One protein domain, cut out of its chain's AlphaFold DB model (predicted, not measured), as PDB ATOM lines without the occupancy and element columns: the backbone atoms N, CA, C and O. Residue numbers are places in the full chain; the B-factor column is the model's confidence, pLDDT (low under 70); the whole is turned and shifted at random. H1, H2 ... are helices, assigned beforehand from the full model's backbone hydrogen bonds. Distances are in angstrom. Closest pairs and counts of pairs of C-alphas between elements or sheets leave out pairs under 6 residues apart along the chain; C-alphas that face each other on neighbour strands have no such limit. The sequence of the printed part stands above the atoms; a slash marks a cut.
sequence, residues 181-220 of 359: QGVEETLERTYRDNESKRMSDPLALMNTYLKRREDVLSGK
ATOM      1  N   GLN A 181     286.597 309.489 148.710       76.69
ATOM      2  CA  GLN A 181     286.934 308.483 147.701       76.69
ATOM      3  C   GLN A 181     287.282 307.143 148.356       76.69
ATOM      4  O   GLN A 181     287.988 307.082 149.365       76.69
ATOM      5  N   GLY A 182     286.781 306.055 147.768       82.31
ATOM      6  CA  GLY A 182     287.105 304.704 148.212       82.31
ATOM      7  C   GLY A 182     288.586 304.382 147.994       82.31
ATOM      8  O   GLY A 182     289.215 304.890 147.065       82.31
ATOM      9  N   VAL A 183     289.143 303.496 148.825       79.38
ATOM     10  CA  VAL A 183     290.545 303.046 148.709       79.38
ATOM     11  C   VAL A 183     290.842 302.522 147.296       79.38
ATOM     12  O   VAL A 183     291.886 302.830 146.732       79.38
ATOM     13  N   GLU A 184     289.892 301.812 146.690       82.00
ATOM     14  CA  GLU A 184     289.988 301.287 145.325       82.00
ATOM     15  C   GLU A 184     290.138 302.393 144.265       82.00
ATOM     16  O   GLU A 184     291.061 302.346 143.456       82.00
ATOM     17  N   GLU A 185     289.329 303.451 144.333       82.56
ATOM     18  CA  GLU A 185     289.392 304.582 143.395       82.56
ATOM     19  C   GLU A 185     290.725 305.338 143.508       82.56
ATOM     20  O   GLU A 185     291.335 305.720 142.504       82.56
ATOM     21  N   THR A 186     291.228 305.509 144.737       82.50
ATOM     22  CA  THR A 186     292.542 306.132 144.950       82.50
ATOM     23  C   THR A 186     293.667 305.284 144.363       82.50
ATOM     24  O   THR A 186     294.560 305.824 143.704       82.50
ATOM     25  N   LEU A 187     293.598 303.957 144.524       87.00
ATOM     26  CA  LEU A 187     294.563 303.029 143.949       87.00
ATOM     27  C   LEU A 187     294.525 303.088 142.423       87.00
ATOM     28  O   LEU A 187     295.571 303.304 141.814       87.00
ATOM     29  N   GLU A 188     293.353 302.992 141.796       86.75
ATOM     30  CA  GLU A 188     293.221 303.085 140.338       86.75
ATOM     31  C   GLU A 188     293.808 304.379 139.771       86.75
ATOM     32  O   GLU A 188     294.524 304.360 138.763       86.75
ATOM     33  N   ARG A 189     293.545 305.513 140.431       86.75
ATOM     34  CA  ARG A 189     294.115 306.803 140.039       86.75
ATOM     35  C   ARG A 189     295.636 306.786 140.143       86.75
ATOM     36  O   ARG A 189     296.312 307.188 139.198       86.75
ATOM     37  N   THR A 190     296.184 306.264 141.241       88.56
ATOM     38  CA  THR A 190     297.641 306.149 141.386       88.56
ATOM     39  C   THR A 190     298.247 305.214 140.339       88.56
ATOM     40  O   THR A 190     299.319 305.514 139.821       88.56
ATOM     41  N   TYR A 191     297.570 304.124 139.965       89.12
ATOM     42  CA  TYR A 191     298.026 303.226 138.903       89.12
ATOM     43  C   TYR A 191     298.049 303.926 137.541       89.12
ATOM     44  O   TYR A 191     299.072 303.863 136.859       89.12
ATOM     45  N   ARG A 192     296.983 304.648 137.161       90.56
ATOM     46  CA  ARG A 192     296.953 305.426 135.905       90.56
ATOM     47  C   ARG A 192     298.035 306.502 135.862       90.56
ATOM     48  O   ARG A 192     298.708 306.651 134.839       90.56
ATOM     49  N   ASP A 193     298.227 307.223 136.962       89.56
ATOM     50  CA  ASP A 193     299.242 308.271 137.054       89.56
ATOM     51  C   ASP A 193     300.655 307.687 136.995       89.56
ATOM     52  O   ASP A 193     301.520 308.233 136.314       89.56
ATOM     53  N   ASN A 194     300.905 306.563 137.672       90.12
ATOM     54  CA  ASN A 194     302.195 305.878 137.616       90.12
ATOM     55  C   ASN A 194     302.483 305.325 136.219       90.12
ATOM     56  O   ASN A 194     303.614 305.429 135.755       90.12
ATOM     57  N   GLU A 195     301.482 304.789 135.525       89.50
ATOM     58  CA  GLU A 195     301.660 304.313 134.155       89.50
ATOM     59  C   GLU A 195     301.925 305.477 133.193       89.50
ATOM     60  O   GLU A 195     302.870 305.432 132.410       89.50
ATOM     61  N   SER A 196     301.193 306.584 133.328       88.50
ATOM     62  CA  SER A 196     301.442 307.799 132.543       88.50
ATOM     63  C   SER A 196     302.854 308.340 132.783       88.50
ATOM     64  O   SER A 196     303.567 308.643 131.828       88.50
ATOM     65  N   LYS A 197     303.302 308.368 134.048       90.38
ATOM     66  CA  LYS A 197     304.668 308.761 134.426       90.38
ATOM     67  C   LYS A 197     305.718 307.827 133.835       90.38
ATOM     68  O   LYS A 197     306.725 308.314 133.339       90.38
ATOM     69  N   ARG A 198     305.481 306.512 133.825       88.00
ATOM     70  CA  ARG A 198     306.375 305.523 133.195       88.00
ATOM     71  C   ARG A 198     306.498 305.712 131.688       88.00
ATOM     72  O   ARG A 198     307.573 305.484 131.144       88.00
ATOM     73  N   MET A 199     305.424 306.130 131.026       86.62
ATOM     74  CA  MET A 199     305.439 306.406 129.588       86.62
ATOM     75  C   MET A 199     306.088 307.754 129.260       86.62
ATOM     76  O   MET A 199     306.714 307.887 128.211       86.62
ATOM     77  N   SER A 200     305.960 308.747 130.146       90.56
ATOM     78  CA  SER A 200     306.538 310.084 129.961       90.56
ATOM     79  C   SER A 200     307.972 310.234 130.479       90.56
ATOM     80  O   SER A 200     308.639 311.205 130.130       90.56
ATOM     81  N   ASP A 201     308.445 309.320 131.330       92.00
ATOM     82  CA  ASP A 201     309.789 309.365 131.906       92.00
ATOM     83  C   ASP A 201     310.820 308.726 130.950       92.00
ATOM     84  O   ASP A 201     310.743 307.524 130.661       92.00
ATOM     85  N   PRO A 202     311.824 309.487 130.471       93.94
ATOM     86  CA  PRO A 202     312.863 308.953 129.596       93.94
ATOM     87  C   PRO A 202     313.676 307.820 130.241       93.94
ATOM     88  O   PRO A 202     314.101 306.910 129.531       93.94
ATOM     89  N   LEU A 203     313.876 307.821 131.565       91.69
ATOM     90  CA  LEU A 203     314.618 306.756 132.248       91.69
ATOM     91  C   LEU A 203     313.812 305.458 132.300       91.69
ATOM     92  O   LEU A 203     314.355 304.379 132.047       91.69
ATOM     93  N   ALA A 204     312.507 305.544 132.565       91.50
ATOM     94  CA  ALA A 204     311.609 304.398 132.493       91.50
ATOM     95  C   ALA A 204     311.602 303.787 131.084       91.50
ATOM     96  O   ALA A 204     311.762 302.571 130.949       91.50
ATOM     97  N   LEU A 205     311.540 304.616 130.036       93.38
ATOM     98  CA  LEU A 205     311.671 304.156 128.653       93.38
ATOM     99  C   LEU A 205     313.015 303.460 128.415       93.38
ATOM    100  O   LEU A 205     313.028 302.326 127.937       93.38
ATOM    101  N   MET A 206     314.142 304.060 128.806       91.94
ATOM    102  CA  MET A 206     315.463 303.428 128.673       91.94
ATOM    103  C   MET A 206     315.530 302.068 129.376       91.94
ATOM    104  O   MET A 206     316.027 301.100 128.799       91.94
ATOM    105  N   ASN A 207     314.947 301.953 130.568       93.12
ATOM    106  CA  ASN A 207     314.876 300.694 131.305       93.12
ATOM    107  C   ASN A 207     314.034 299.635 130.572       93.12
ATOM    108  O   ASN A 207     314.371 298.452 130.616       93.12
ATOM    109  N   THR A 208     312.973 300.024 129.854       90.81
ATOM    110  CA  THR A 208     312.223 299.085 128.995       90.81
ATOM    111  C   THR A 208     313.049 298.605 127.798       90.81
ATOM    112  O   THR A 208     312.978 297.427 127.442       90.81
ATOM    113  N   TYR A 209     313.876 299.473 127.207       90.94
ATOM    114  CA  TYR A 209     314.778 299.101 126.112       90.94
ATOM    115  C   TYR A 209     315.902 298.173 126.577       90.94
ATOM    116  O   TYR A 209     316.221 297.215 125.872       90.94
ATOM    117  N   LEU A 210     316.474 298.411 127.761       94.56
ATOM    118  CA  LEU A 210     317.489 297.532 128.349       94.56
ATOM    119  C   LEU A 210     316.919 296.145 128.660       94.56
ATOM    120  O   LEU A 210     317.504 295.153 128.237       94.56
ATOM    121  N   LYS A 211     315.727 296.070 129.267       91.12
ATOM    122  CA  LYS A 211     315.025 294.794 129.493       91.12
ATOM    123  C   LYS A 211     314.760 294.048 128.187       91.12
ATOM    124  O   LYS A 211     315.060 292.866 128.079       91.12
ATOM    125  N   ARG A 212     314.284 294.750 127.151       89.38
ATOM    126  CA  ARG A 212     314.084 294.156 125.819       89.38
ATOM    127  C   ARG A 212     315.395 293.622 125.235       89.38
ATOM    128  O   ARG A 212     315.401 292.566 124.615       89.38
ATOM    129  N   ARG A 213     316.502 294.348 125.409       92.12
ATOM    130  CA  ARG A 213     317.827 293.919 124.947       92.12
ATOM    131  C   ARG A 213     318.291 292.655 125.672       92.12
ATOM    132  O   ARG A 213     318.806 291.758 125.013       92.12
ATOM    133  N   GLU A 214     318.107 292.577 126.986       93.19
ATOM    134  CA  GLU A 214     318.412 291.378 127.779       93.19
ATOM    135  C   GLU A 214     317.553 290.186 127.355       93.19
ATOM    136  O   GLU A 214     318.076 289.090 127.170       93.19
ATOM    137  N   ASP A 215     316.260 290.401 127.103       89.12
ATOM    138  CA  ASP A 215     315.364 289.356 126.610       89.12
ATOM    139  C   ASP A 215     315.822 288.817 125.246       89.12
ATOM    140  O   ASP A 215     315.916 287.601 125.073       89.12
ATOM    141  N   VAL A 216     316.214 289.702 124.321       87.75
ATOM    142  CA  VAL A 216     316.785 289.320 123.017       87.75
ATOM    143  C   VAL A 216     318.103 288.557 123.180       87.75
ATOM    144  O   VAL A 216     318.305 287.546 122.513       87.75
ATOM    145  N   LEU A 217     318.989 289.001 124.079       91.81
ATOM    146  CA  LEU A 217     320.256 288.316 124.366       91.81
ATOM    147  C   LEU A 217     320.044 286.938 125.004       91.81
ATOM    148  O   LEU A 217     320.776 286.001 124.702       91.81
ATOM    149  N   SER A 218     319.021 286.801 125.849       90.50
ATOM    150  CA  SER A 218     318.619 285.533 126.469       90.50
ATOM    151  C   SER A 218     317.836 284.609 125.526       90.50
ATOM    152  O   SER A 218     317.413 283.531 125.936       90.50
ATOM    153  N   GLY A 219     317.635 285.013 124.264       87.88
ATOM    154  CA  GLY A 219     316.949 284.211 123.252       87.88
ATOM    155  C   GLY A 219     315.431 284.135 123.426       87.88
ATOM    156  O   GLY A 219     314.791 283.295 122.792       87.88
ATOM    157  N   LYS A 220     314.825 284.992 124.261       85.81
ATOM    158  CA  LYS A 220     313.365 285.052 124.379       85.81
ATOM    159  C   LYS A 220     312.780 285.656 123.096       85.81
ATOM    160  O   LYS A 220     313.237 286.716 122.657       85.81
TER     161      LYS A 220
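AT A GLANCE: This is residues 181 to 220 of the 359 residues of the protein "Cir_N domain-containing protein" of Rhodosporidium toruloides (UniProt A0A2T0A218). Two helices, H1 and then H2, meet near their ends in a wide, open L, with the single residue Asp 201 at the corner between them. The two arms of the L spread away from each other, and no third part fills the space between them. The printed part has 40 residues, 34 of them in the two named helices, with no named strand: it is all helix. It is extended, with a radius of gyration of the C-alphas of 14.7 A and spans of 45 by 21 by 7 A.

IN THESE COORDINATES: H1, residues 183 to 200, begins at C-alpha 183 (290.545, 303.046, 148.709) and measures 25.6 A. H2, residues 202 to 217, measures 22.5 A and ends at C-alpha 217 (320.256, 288.316, 124.366).

HOW THE PARTS SIT: H1 and H2 only just touch, only at the corner by their tight link, with 3 pairs of C-alphas within 8 A. The closest C-alphas are those of Arg 198 and Ala 204, 5.4 A apart. Their lines are about perpendicular, at 78 degrees. In H1 and H2 every O i to N i+4 pair is within hydrogen-bond range.

THE WHOLE: The C-alphas farthest apart, of Gln 181 and Gly 219, are 45.7 A apart. The printed part has no cut, and no printed residue has pLDDT under 70.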